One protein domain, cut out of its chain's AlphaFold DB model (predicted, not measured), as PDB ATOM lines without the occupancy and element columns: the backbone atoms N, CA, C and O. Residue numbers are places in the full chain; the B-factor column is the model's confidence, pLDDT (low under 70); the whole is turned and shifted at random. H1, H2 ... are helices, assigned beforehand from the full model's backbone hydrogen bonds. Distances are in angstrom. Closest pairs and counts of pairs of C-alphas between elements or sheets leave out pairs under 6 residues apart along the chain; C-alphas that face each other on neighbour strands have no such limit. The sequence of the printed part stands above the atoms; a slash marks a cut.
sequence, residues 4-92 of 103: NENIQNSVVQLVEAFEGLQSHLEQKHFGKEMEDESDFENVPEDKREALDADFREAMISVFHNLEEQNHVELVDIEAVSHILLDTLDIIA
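What this domain is: This is residues 4 to 92 of the 103 residues of an uncharacterized protein of Planctomycetes bacterium (UniProt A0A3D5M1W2). Two long helices, H1 and H3, make a V that is closed where the last part of H1, residues 22 to 29, meets the first half of H3, residues 47 to 55; the fourth helix, H4, folds back from the far end of H3 across the wide side of the V and stays apart from H1. The frame is open, with few contacts between its helices, and the short H2 sits in the loop at the closed end of the V. The printed part has 89 residues with four named helices, in the order H1, H2, H3, H4, and no named strand: an all-helix domain. It is loose, with a radius of gyration of the C-alphas of 15.6 A, and spans 40 by 32 by 20 A.

Where its parts are: Find C-alpha 4 at (29.869, -20.124, -25.555); from there H1 runs through residues 4 to 29, 37.7 A from first to last C-alpha, to C-alpha 29 at (-0.339, -0.517, -36.652). Next look at residues 37 to 41, the short helix H2, 7.0 A long. At C-alpha 45 begins H3, residues 45 to 70, which covers 36.8 A. The last helix, H4, holds residues 74 to 91 and covers 25.5 A, ending at C-alpha 91 at (30.970, -3.883, -25.257).

How they stand to each other: Begin with H1 and H3, which touch; their closest C-alphas, those of Leu 25 and Leu 51, are 6.3 A apart. Their lines stand at a steep tilt of 41 degrees, and they run opposite ways. H1 touches H3 with residues 22 to 29 alone, and H3 touches H1 with residues 47 to 55 alone. H2 is apart from H1, H3 and H4. Further along, H3 and H4 are close but not clearly touching, with the C-alphas of Glu 67 and Leu 74 the closest at 7.1 A; they run opposite ways at a steep tilt of 61 degrees. H1 and H4 are apart. In H1, H2, H3 and H4 you will find each O i to N i+4 pair within hydrogen-bond range.

The domain as a whole: The two C-alphas farthest apart are those of Asn 4 and Pro 44, at 42.9 A. Residues 4 to 10 and 12 to 17 of H1 stand free, and so do residues 78 to 83 and 85 to 92, of which 78 to 83 and 85 to 91 belong to H4. The printed part has no cut. The links H2 to H3 and H3 to H4 are tight, the link H1 to H2 is short, and no link is long. The mean pLDDT of the printed part is 76.3; it is under 70 at residues 4 to 5, 7 to 8, 83 to 84 and 86 to 92, and H4 has a mean of 67.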
ATOM      1  N   ASN A   4      29.847 -21.451 -24.946       60.66
ATOM      2  CA  ASN A   4      29.869 -20.124 -25.555       60.66
ATOM      3  C   ASN A   4      29.172 -20.078 -26.932       60.66
ATOM      4  O   ASN A   4      28.490 -19.109 -27.249       60.66
ATOM      5  N   GLU A   5      29.281 -21.148 -27.731       67.50
ATOM      6  CA  GLU A   5      28.542 -21.269 -29.003       67.50
ATOM      7  C   GLU A   5      27.035 -21.393 -28.746       67.50
ATOM      8  O   GLU A   5      26.229 -20.835 -29.485       67.50
ATOM      9  N   ASN A   6      26.643 -22.093 -27.677       71.56
ATOM     10  CA  ASN A   6      25.235 -22.229 -27.308       71.56
ATOM     11  C   ASN A   6      24.637 -20.891 -26.857       71.56
ATOM     12  O   ASN A   6      23.530 -20.568 -27.270       71.56
ATOM     13  N   ILE A   7      25.367 -20.099 -26.066       68.75
ATOM     14  CA  ILE A   7      24.909 -18.770 -25.630       68.75
ATOM     15  C   ILE A   7      24.772 -17.826 -26.827       68.75
ATOM     16  O   ILE A   7      23.735 -17.186 -26.968       68.75
ATOM     17  N   GLN A   8      25.769 -17.771 -27.718       67.62
ATOM     18  CA  GLN A   8      25.687 -16.932 -28.918       67.62
ATOM     19  C   GLN A   8      24.494 -17.305 -29.801       67.62
ATOM     20  O   GLN A   8      23.767 -16.420 -30.241       67.62
ATOM     21  N   ASN A   9      24.247 -18.600 -30.012       72.31
ATOM     22  CA  ASN A   9      23.092 -19.053 -30.788       72.31
ATOM     23  C   ASN A   9      21.762 -18.664 -30.126       72.31
ATOM     24  O   ASN A   9      20.841 -18.253 -30.824       72.31
ATOM     25  N   SER A  10      21.663 -18.756 -28.797       70.44
ATOM     26  CA  SER A  10      20.466 -18.324 -28.066       70.44
ATOM     27  C   SER A  10      20.240 -16.814 -28.160       70.44
ATOM     28  O   SER A  10      19.102 -16.384 -28.307       70.44
ATOM     29  N   VAL A  11      21.306 -16.006 -28.113       70.94
ATOM     30  CA  VAL A  11      21.208 -14.547 -28.284       70.94
ATOM     31  C   VAL A  11      20.757 -14.194 -29.701       70.94
ATOM     32  O   VAL A  11      19.875 -13.358 -29.854       70.94
ATOM     33  N   VAL A  12      21.287 -14.859 -30.734       75.19
ATOM     34  CA  VAL A  12      20.840 -14.649 -32.124       75.19
ATOM     35  C   VAL A  12      19.358 -14.988 -32.280       75.19
ATOM     36  O   VAL A  12      18.605 -14.176 -32.801       75.19
ATOM     37  N   GLN A  13      18.916 -16.136 -31.760       73.94
ATOM     38  CA  GLN A  13      17.501 -16.524 -31.802       73.94
ATOM     39  C   GLN A  13      16.599 -15.536 -31.058       73.94
ATOM     40  O   GLN A  13      15.466 -15.302 -31.473       73.94
ATOM     41  N   LEU A  14      17.090 -14.957 -29.960       77.56
ATOM     42  CA  LEU A  14      16.367 -13.936 -29.213       77.56
ATOM     43  C   LEU A  14      16.207 -12.656 -30.042       77.56
ATOM     44  O   LEU A  14      15.103 -12.128 -30.118       77.56
ATOM     45  N   VAL A  15      17.278 -12.189 -30.689       75.88
ATOM     46  CA  VAL A  15      17.236 -11.014 -31.575       75.88
ATOM     47  C   VAL A  15      16.285 -11.250 -32.749       75.88
ATOM     48  O   VAL A  15      15.394 -10.438 -32.963       75.88
ATOM     49  N   GLU A  16      16.380 -12.392 -33.434       78.62
ATOM     50  CA  GLU A  16      15.476 -12.748 -34.542       78.62
ATOM     51  C   GLU A  16      14.001 -12.789 -34.097       78.62
ATOM     52  O   GLU A  16      13.099 -12.389 -34.836       78.62
ATOM     53  N   ALA A  17      13.732 -13.258 -32.874       78.81
ATOM     54  CA  ALA A  17      12.385 -13.262 -32.312       78.81
ATOM     55  C   ALA A  17      11.875 -11.844 -32.003       78.81
ATOM     56  O   ALA A  17      10.695 -11.565 -32.232       78.81
ATOM     57  N   PHE A  18      12.743 -10.953 -31.512       79.38
ATOM     58  CA  PHE A  18      12.408  -9.545 -31.293       79.38
ATOM     59  C   PHE A  18      12.149  -8.807 -32.606       79.38
ATOM     60  O   PHE A  18      11.132  -8.123 -32.703       79.38
ATOM     61  N   GLU A  19      12.988  -9.004 -33.623       81.12
ATOM     62  CA  GLU A  19      12.774  -8.450 -34.965       81.12
ATOM     63  C   GLU A  19      11.434  -8.932 -35.542       81.12
ATOM     64  O   GLU A  19      10.623  -8.131 -35.997       81.12
ATOM     65  N   GLY A  20      11.128 -10.230 -35.427       81.81
ATOM     66  CA  GLY A  20       9.847 -10.775 -35.880       81.81
ATOM     67  C   GLY A  20       8.631 -10.202 -35.138       81.81
ATOM     68  O   GLY A  20       7.586  -9.964 -35.752       81.81
ATOM     69  N   LEU A  21       8.750  -9.966 -33.827       85.00
ATOM     70  CA  LEU A  21       7.709  -9.308 -33.036       85.00
ATOM     71  C   LEU A  21       7.520  -7.853 -33.479       85.00
ATOM     72  O   LEU A  21       6.384  -7.427 -33.687       85.00
ATOM     73  N   GLN A  22       8.617  -7.118 -33.658       82.25
ATOM     74  CA  GLN A  22       8.609  -5.736 -34.119       82.25
ATOM     75  C   GLN A  22       7.940  -5.617 -35.494       82.25
ATOM     76  O   GLN A  22       6.934  -4.916 -35.610       82.25
ATOM     77  N   SER A  23       8.383  -6.393 -36.487       85.94
ATOM     78  CA  SER A  23       7.769  -6.472 -37.819       85.94
ATOM     79  C   SER A  23       6.261  -6.728 -37.758       85.94
ATOM     80  O   SER A  23       5.467  -6.096 -38.461       85.94
ATOM     81  N   HIS A  24       5.822  -7.654 -36.899       88.06
ATOM     82  CA  HIS A  24       4.403  -7.969 -36.753       88.06
ATOM     83  C   HIS A  24       3.594  -6.785 -36.209       88.06
ATOM     84  O   HIS A  24       2.491  -6.505 -36.691       88.06
ATOM     85  N   LEU A  25       4.130  -6.098 -35.202       86.75
ATOM     86  CA  LEU A  25       3.486  -4.954 -34.571       86.75
ATOM     87  C   LEU A  25       3.449  -3.743 -35.515       86.75
ATOM     88  O   LEU A  25       2.401  -3.109 -35.659       86.75
ATOM     89  N   GLU A  26       4.530  -3.481 -36.240       86.44
ATOM     90  CA  GLU A  26       4.586  -2.442 -37.270       86.44
ATOM     91  C   GLU A  26       3.580  -2.707 -38.392       86.44
ATOM     92  O   GLU A  26       2.761  -1.847 -38.732       86.44
ATOM     93  N   GLN A  27       3.526  -3.939 -38.900       87.94
ATOM     94  CA  GLN A  27       2.550  -4.330 -39.913       87.94
ATOM     95  C   GLN A  27       1.103  -4.172 -39.411       87.94
ATOM     96  O   GLN A  27       0.218  -3.802 -40.188       87.94
ATOM     97  N   LYS A  28       0.841  -4.424 -38.121       87.81
ATOM     98  CA  LYS A  28      -0.484  -4.269 -37.501       87.81
ATOM     99  C   LYS A  28      -0.909  -2.801 -37.396       87.81
ATOM    100  O   LYS A  28      -2.060  -2.484 -37.701       87.81
ATOM    101  N   HIS A  29      -0.009  -1.914 -36.974       86.25
ATOM    102  CA  HIS A  29      -0.339  -0.517 -36.652       86.25
ATOM    103  C   HIS A  29      -0.116   0.453 -37.816       86.25
ATOM    104  O   HIS A  29      -0.893   1.402 -38.011       86.25
ATOM    105  N   PHE A  30       0.898   0.198 -38.639       85.19
ATOM    106  CA  PHE A  30       1.321   1.053 -39.751       85.19
ATOM    107  C   PHE A  30       1.010   0.448 -41.121       85.19
ATOM    108  O   PHE A  30       0.914   1.184 -42.103       85.19
ATOM    109  N   GLY A  31       0.766  -0.863 -41.196       85.31
ATOM    110  CA  GLY A  31       0.469  -1.555 -42.454       85.31
ATOM    111  C   GLY A  31       1.701  -1.839 -43.315       85.31
ATOM    112  O   GLY A  31       1.542  -2.312 -44.443       85.31
ATOM    113  N   LYS A  32       2.894  -1.554 -42.792       85.31
ATOM    114  CA  LYS A  32       4.200  -1.830 -43.387       85.31
ATOM    115  C   LYS A  32       5.237  -2.020 -42.276       85.31
ATOM    116  O   LYS A  32       5.025  -1.513 -41.177       85.31
ATOM    117  N   GLU A  33       6.330  -2.699 -42.600       84.75
ATOM    118  CA  GLU A  33       7.565  -2.639 -41.815       84.75
ATOM    119  C   GLU A  33       8.214  -1.261 -41.988       84.75
ATOM    120  O   GLU A  33       8.084  -0.618 -43.038       84.75
ATOM    121  N   MET A  34       8.848  -0.788 -40.925       82.38
ATOM    122  CA  MET A  34       9.437   0.538 -40.821       82.38
ATOM    123  C   MET A  34      10.956   0.373 -40.866       82.38
ATOM    124  O   MET A  34      11.613   0.205 -39.844       82.38
ATOM    125  N   GLU A  35      11.504   0.356 -42.080       78.50
ATOM    126  CA  GLU A  35      12.923   0.047 -42.316       78.50
ATOM    127  C   GLU A  35      13.850   1.217 -41.950       78.50
ATOM    128  O   GLU A  35      14.998   1.001 -41.565       78.50
ATOM    129  N   ASP A  36      13.345   2.451 -42.047       77.94
ATOM    130  CA  ASP A  36      14.100   3.678 -41.805       77.94
ATOM    131  C   ASP A  36      13.521   4.468 -40.625       77.94
ATOM    132  O   ASP A  36      12.308   4.598 -40.470       77.94
ATOM    133  N   GLU A  37      14.379   5.130 -39.851       70.50
ATOM    134  CA  GLU A  37      13.970   6.000 -38.736       70.50
ATOM    135  C   GLU A  37      12.991   7.110 -39.183       70.50
ATOM    136  O   GLU A  37      12.021   7.436 -38.495       70.50
ATOM    137  N   SER A  38      13.162   7.606 -40.416       77.62
ATOM    138  CA  SER A  38      12.277   8.603 -41.040       77.62
ATOM    139  C   SER A  38      10.835   8.123 -41.256       77.62
ATOM    140  O   SER A  38       9.911   8.940 -41.355       77.62
ATOM    141  N   ASP A  39      10.610   6.807 -41.294       76.81
ATOM    142  CA  ASP A  39       9.262   6.258 -41.372       76.81
ATOM    143  C   ASP A  39       8.498   6.520 -40.074       76.81
ATOM    144  O   ASP A  39       7.298   6.809 -40.113       76.81
ATOM    145  N   PHE A  40       9.190   6.495 -38.932       76.38
ATOM    146  CA  PHE A  40       8.583   6.725 -37.629       76.38
ATOM    147  C   PHE A  40       8.247   8.191 -37.395       76.38
ATOM    148  O   PHE A  40       7.216   8.455 -36.778       76.38
ATOM    149  N   GLU A  41       9.029   9.144 -37.919       78.19
ATOM    150  CA  GLU A  41       8.853  10.592 -37.697       78.19
ATOM    151  C   GLU A  41       7.427  11.087 -37.977       78.19
ATOM    152  O   GLU A  41       6.912  11.951 -37.266       78.19
ATOM    153  N   ASN A  42       6.760  10.495 -38.969       77.38
ATOM    154  CA  ASN A  42       5.432  10.904 -39.425       77.38
ATOM    155  C   ASN A  42       4.287  10.062 -38.840       77.38
ATOM    156  O   ASN A  42       3.120  10.268 -39.191       77.38
ATOM    157  N   VAL A  43       4.595   9.101 -37.963       83.12
ATOM    158  CA  VAL A  43       3.589   8.272 -37.296       83.12
ATOM    159  C   VAL A  43       2.838   9.100 -36.248       83.12
ATOM    160  O   VAL A  43       3.475   9.664 -35.357       83.12
ATOM    161  N   PRO A  44       1.494   9.133 -36.301       86.62
ATOM    162  CA  PRO A  44       0.671   9.748 -35.266       86.62
ATOM    163  C   PRO A  44       0.954   9.179 -33.869       86.62
ATOM    164  O   PRO A  44       1.100   7.967 -33.706       86.62
ATOM    165  N   GLU A  45       1.001  10.050 -32.860       85.56
ATOM    166  CA  GLU A  45       1.310   9.696 -31.465       85.56
ATOM    167  C   GLU A  45       0.410   8.573 -30.925       85.56
ATOM    168  O   GLU A  45       0.907   7.618 -30.336       85.56
ATOM    169  N   ASP A  46      -0.887   8.597 -31.245       85.50
ATOM    170  CA  ASP A  46      -1.861   7.576 -30.847       85.50
ATOM    171  C   ASP A  46      -1.520   6.177 -31.378       85.50
ATOM    172  O   ASP A  46      -1.780   5.170 -30.717       85.50
ATOM    173  N   LYS A  47      -0.904   6.092 -32.561       82.31
ATOM    174  CA  LYS A  47      -0.445   4.813 -33.110       82.31
ATOM    175  C   LYS A  47       0.869   4.346 -32.498       82.31
ATOM    176  O   LYS A  47       1.061   3.139 -32.377       82.31
ATOM    177  N   ARG A  48       1.757   5.270 -32.117       79.06
ATOM    178  CA  ARG A  48       2.983   4.928 -31.378       79.06
ATOM    179  C   ARG A  48       2.634   4.384 -29.994       79.06
ATOM    180  O   ARG A  48       3.116   3.324 -29.621       79.06
ATOM    181  N   GLU A  49       1.716   5.037 -29.285       84.88
ATOM    182  CA  GLU A  49       1.237   4.560 -27.983       84.88
ATOM    183  C   GLU A  49       0.564   3.183 -28.080       84.88
ATOM    184  O   GLU A  49       0.769   2.327 -27.219       84.88
ATOM    185  N   ALA A  50      -0.221   2.940 -29.137       82.56
ATOM    186  CA  ALA A  50      -0.856   1.644 -29.365       82.56
ATOM    187  C   ALA A  50       0.158   0.528 -29.683       82.56
ATOM    188  O   ALA A  50      -0.010  -0.598 -29.211       82.56
ATOM    189  N   LEU A  51       1.211   0.839 -30.447       83.69
ATOM    190  CA  LEU A  51       2.330  -0.068 -30.710       83.69
ATOM    191  C   LEU A  51       3.037  -0.454 -29.402       83.69
ATOM    192  O   LEU A  51       3.197  -1.641 -29.116       83.69
ATOM    193  N   ASP A  52       3.394   0.542 -28.591       79.75
ATOM    194  CA  ASP A  52       4.072   0.356 -27.307       79.75
ATOM    195  C   ASP A  52       3.234  -0.459 -26.319       79.75
ATOM    196  O   ASP A  52       3.757  -1.322 -25.607       79.75
ATOM    197  N   ALA A  53       1.926  -0.201 -26.261       83.56
ATOM    198  CA  ALA A  53       1.010  -0.940 -25.402       83.56
ATOM    199  C   ALA A  53       0.942  -2.424 -25.796       83.56
ATOM    200  O   ALA A  53       1.092  -3.292 -24.933       83.56
ATOM    201  N   ASP A  54       0.788  -2.710 -27.092       83.81
ATOM    202  CA  ASP A  54       0.750  -4.079 -27.611       83.81
ATOM    203  C   ASP A  54       2.089  -4.805 -27.411       83.81
ATOM    204  O   ASP A  54       2.107  -5.985 -27.059       83.81
ATOM    205  N   PHE A  55       3.215  -4.106 -27.593       83.56
ATOM    206  CA  PHE A  55       4.543  -4.653 -27.318       83.56
ATOM    207  C   PHE A  55       4.686  -5.047 -25.846       83.56
ATOM    208  O   PHE A  55       5.088  -6.169 -25.533       83.56
ATOM    209  N   ARG A  56       4.304  -4.153 -24.923       81.50
ATOM    210  CA  ARG A  56       4.341  -4.434 -23.481       81.50
ATOM    211  C   ARG A  56       3.460  -5.623 -23.117       81.50
ATOM    212  O   ARG A  56       3.896  -6.476 -22.350       81.50
ATOM    213  N   GLU A  57       2.250  -5.704 -23.664       84.69
ATOM    214  CA  GLU A  57       1.344  -6.830 -23.416       84.69
ATOM    215  C   GLU A  57       1.929  -8.152 -23.936       84.69
ATOM    216  O   GLU A  57       1.903  -9.161 -23.225       84.69
ATOM    217  N   ALA A  58       2.522  -8.145 -25.133       82.38
ATOM    218  CA  ALA A  58       3.195  -9.311 -25.695       82.38
ATOM    219  C   ALA A  58       4.358  -9.775 -24.804       82.38
ATOM    220  O   ALA A  58       4.448 -10.961 -24.484       82.38
ATOM    221  N   MET A  59       5.196  -8.848 -24.335       79.50
ATOM    222  CA  MET A  59       6.316  -9.152 -23.439       79.50
ATOM    223  C   MET A  59       5.854  -9.709 -22.090       79.50
ATOM    224  O   MET A  59       6.377 -10.722 -21.629       79.50
ATOM    225  N   ILE A  60       4.827  -9.106 -21.490       81.44
ATOM    226  CA  ILE A  60       4.205  -9.605 -20.256       81.44
ATOM    227  C   ILE A  60       3.704 -11.040 -20.461       81.44
ATOM    228  O   ILE A  60       3.990 -11.918 -19.649       81.44
ATOM    229  N   SER A  61       3.010 -11.307 -21.570       81.75
ATOM    230  CA  SER A  61       2.516 -12.646 -21.907       81.75
ATOM    231  C   SER A  61       3.650 -13.666 -22.071       81.75
ATOM    232  O   SER A  61       3.547 -14.791 -21.579       81.75
ATOM    233  N   VAL A  62       4.760 -13.288 -22.712       79.44
ATOM    234  CA  VAL A  62       5.950 -14.146 -22.828       79.44
ATOM    235  C   VAL A  62       6.508 -14.484 -21.449       79.44
ATOM    236  O   VAL A  62       6.748 -15.655 -21.165       79.44
ATOM    237  N   PHE A  63       6.660 -13.495 -20.568       76.44
ATOM    238  CA  PHE A  63       7.191 -13.721 -19.225       76.44
ATOM    239  C   PHE A  63       6.281 -14.603 -18.367       76.44
ATOM    240  O   PHE A  63       6.772 -15.538 -17.736       76.44
ATOM    241  N   HIS A  64       4.962 -14.399 -18.420       75.69
ATOM    242  CA  HIS A  64       4.011 -15.296 -17.758       75.69
ATOM    243  C   HIS A  64       4.101 -16.731 -18.292       75.69
ATOM    244  O   HIS A  64       4.093 -17.681 -17.514       75.69
ATOM    245  N   ASN A  65       4.249 -16.915 -19.608       78.50
ATOM    246  CA  ASN A  65       4.417 -18.250 -20.185       78.50
ATOM    247  C   ASN A  65       5.739 -18.913 -19.765       78.50
ATOM    248  O   ASN A  65       5.774 -20.128 -19.575       78.50
ATOM    249  N   LEU A  66       6.823 -18.150 -19.610       74.50
ATOM    250  CA  LEU A  66       8.102 -18.671 -19.116       74.50
ATOM    251  C   LEU A  66       8.003 -19.137 -17.658       74.50
ATOM    252  O   LEU A  66       8.528 -20.204 -17.327       74.50
ATOM    253  N   GLU A  67       7.283 -18.393 -16.822       72.69
ATOM    254  CA  GLU A  67       7.001 -18.770 -15.434       72.69
ATOM    255  C   GLU A  67       6.138 -20.042 -15.366       72.69
ATOM    256  O   GLU A  67       6.499 -21.012 -14.694       72.69
ATOM    257  N   GLU A  68       5.033 -20.083 -16.119       76.38
ATOM    258  CA  GLU A  68       4.081 -21.201 -16.097       76.38
ATOM    259  C   GLU A  68       4.642 -22.495 -16.706       76.38
ATOM    260  O   GLU A  68       4.360 -23.584 -16.200       76.38
ATOM    261  N   GLN A  69       5.410 -22.403 -17.799       75.88
ATOM    262  CA  GLN A  69       5.823 -23.576 -18.584       75.88
ATOM    263  C   GLN A  69       7.236 -24.062 -18.266       75.88
ATOM    264  O   GLN A  69       7.498 -25.263 -18.357       75.88
ATOM    265  N   ASN A  70       8.147 -23.153 -17.912       71.50
ATOM    266  CA  ASN A  70       9.566 -23.464 -17.727       71.50
ATOM    267  C   ASN A  70      10.046 -23.257 -16.285       71.50
ATOM    268  O   ASN A  70      11.216 -23.520 -16.010       71.50
ATOM    269  N   HIS A  71       9.162 -22.827 -15.373       74.00
ATOM    270  CA  HIS A  71       9.491 -22.501 -13.980       74.00
ATOM    271  C   HIS A  71      10.630 -21.480 -13.852       74.00
ATOM    272  O   HIS A  71      11.421 -21.546 -12.915       74.00
ATOM    273  N   VAL A  72      10.731 -20.565 -14.817       75.00
ATOM    274  CA  VAL A  72      11.679 -19.451 -14.761       75.00
ATOM    275  C   VAL A  72      11.009 -18.328 -13.983       75.00
ATOM    276  O   VAL A  72       9.978 -17.818 -14.419       75.00
ATOM    277  N   GLU A  73      11.555 -17.960 -12.828       76.31
ATOM    278  CA  GLU A  73      10.984 -16.881 -12.026       76.31
ATOM    279  C   GLU A  73      11.281 -15.522 -12.681       76.31
ATOM    280  O   GLU A  73      12.323 -15.327 -13.309       76.31
ATOM    281  N   LEU A  74      10.389 -14.540 -12.511       71.25
ATOM    282  CA  LEU A  74      10.591 -13.185 -13.051       71.25
ATOM    283  C   LEU A  74      11.913 -12.552 -12.588       71.25
ATOM    284  O   LEU A  74      12.533 -11.811 -13.345       71.25
ATOM    285  N   VAL A  75      12.364 -12.882 -11.374       72.94
ATOM    286  CA  VAL A  75      13.646 -12.417 -10.823       72.94
ATOM    287  C   VAL A  75      14.851 -12.978 -11.585       72.94
ATOM    288  O   VAL A  75      15.868 -12.299 -11.713       72.94
ATOM    289  N   ASP A  76      14.742 -14.188 -12.142       71.12
ATOM    290  CA  ASP A  76      15.801 -14.786 -12.958       71.12
ATOM    291  C   ASP A  76      15.896 -14.079 -14.313       71.12
ATOM    292  O   ASP A  76      16.992 -13.832 -14.818       71.12
ATOM    293  N   ILE A  77      14.746 -13.700 -14.882       71.62
ATOM    294  CA  ILE A  77      14.676 -12.914 -16.119       71.62
ATOM    295  C   ILE A  77      15.271 -11.522 -15.889       71.62
ATOM    296  O   ILE A  77      16.128 -11.102 -16.660       71.62
ATOM    297  N   GLU A  78      14.882 -10.842 -14.807       70.50
ATOM    298  CA  GLU A  78      15.419  -9.533 -14.415       70.50
ATOM    299  C   GLU A  78      16.947  -9.574 -14.254       70.50
ATOM    300  O   GLU A  78      17.658  -8.728 -14.801       70.50
ATOM    301  N   ALA A  79      17.470 -10.594 -13.568       70.44
ATOM    302  CA  ALA A  79      18.906 -10.764 -13.377       70.44
ATOM    303  C   ALA A  79      19.649 -10.962 -14.709       70.44
ATOM    304  O   ALA A  79      20.701 -10.359 -14.926       70.44
ATOM    305  N   VAL A  80      19.104 -11.776 -15.620       72.50
ATOM    306  CA  VAL A  80      19.687 -11.983 -16.954       72.50
ATOM    307  C   VAL A  80      19.611 -10.707 -17.792       72.50
ATOM    308  O   VAL A  80      20.597 -10.366 -18.443       72.50
ATOM    309  N   SER A  81      18.500  -9.969 -17.750       70.12
ATOM    310  CA  SER A  81      18.360  -8.683 -18.438       70.12
ATOM    311  C   SER A  81      19.392  -7.666 -17.959       70.12
ATOM    312  O   SER A  81      20.033  -7.035 -18.792       70.12
ATOM    313  N   HIS A  82      19.624  -7.556 -16.648       71.69
ATOM    314  CA  HIS A  82      20.673  -6.686 -16.114       71.69
ATOM    315  C   HIS A  82      22.068  -7.107 -16.563       71.69
ATOM    316  O   HIS A  82      22.836  -6.265 -17.007       71.69
ATOM    317  N   ILE A  83      22.381  -8.405 -16.539       69.62
ATOM    318  CA  ILE A  83      23.675  -8.899 -17.027       69.62
ATOM    319  C   ILE A  83      23.859  -8.570 -18.514       69.62
ATOM    320  O   ILE A  83      24.958  -8.196 -18.922       69.62
ATOM    321  N   LEU A  84      22.809  -8.707 -19.330       65.56
ATOM    322  CA  LEU A  84      22.853  -8.373 -20.754       65.56
ATOM    323  C   LEU A  84      23.041  -6.869 -20.981       65.56
ATOM    324  O   LEU A  84      23.877  -6.508 -21.804       65.56
ATOM    325  N   LEU A  85      22.327  -6.015 -20.243       70.25
ATOM    326  CA  LEU A  85      22.469  -4.556 -20.304       70.25
ATOM    327  C   LEU A  85      23.867  -4.106 -19.857       70.25
ATOM    328  O   LEU A  85      24.563  -3.457 -20.628       70.25
ATOM    329  N   ASP A  86      24.343  -4.572 -18.701       68.00
ATOM    330  CA  ASP A  86      25.699  -4.287 -18.210       68.00
ATOM    331  C   ASP A  86      26.769  -4.738 -19.223       68.00
ATOM    332  O   ASP A  86      27.804  -4.099 -19.415       68.00
ATOM    333  N   THR A  87      26.534  -5.870 -19.893       62.38
ATOM    334  CA  THR A  87      27.438  -6.387 -20.928       62.38
ATOM    335  C   THR A  87      27.385  -5.541 -22.203       62.38
ATOM    336  O   THR A  87      28.427  -5.330 -22.828       62.38
ATOM    337  N   LEU A  88      26.210  -5.039 -22.589       57.97
ATOM    338  CA  LEU A  88      26.051  -4.100 -23.700       57.97
ATOM    339  C   LEU A  88      26.764  -2.776 -23.408       57.97
ATOM    340  O   LEU A  88      27.498  -2.312 -24.275       57.97
ATOM    341  N   ASP A  89      26.682  -2.249 -22.188       56.69
ATOM    342  CA  ASP A  89      27.388  -1.022 -21.786       56.69
ATOM    343  C   ASP A  89      28.912  -1.178 -21.863       56.69
ATOM    344  O   ASP A  89      29.644  -0.263 -22.249       56.69
ATOM    345  N   ILE A  90      29.421  -2.368 -21.535       59.19
ATOM    346  CA  ILE A  90      30.857  -2.670 -21.590       59.19
ATOM    347  C   ILE A  90      31.349  -2.847 -23.037       59.19
ATOM    348  O   ILE A  90      32.480  -2.469 -23.354       59.19
ATOM    349  N   ILE A  91      30.545  -3.463 -23.908       49.59
ATOM    350  CA  ILE A  91      30.970  -3.883 -25.257       49.59
ATOM    351  C   ILE A  91      30.592  -2.854 -26.334       49.59
ATOM    352  O   ILE A  91      31.319  -2.700 -27.318       49.59
ATOM    353  N   ALA A  92      29.494  -2.128 -26.147       46.31
ATOM    354  CA  ALA A  92      28.946  -1.137 -27.064       46.31
ATOM    355  C   ALA A  92      28.551   0.159 -26.320       46.31
ATOM    356  O   ALA A  92      27.389   0.555 -26.351       46.31
TER     357      ALA A  92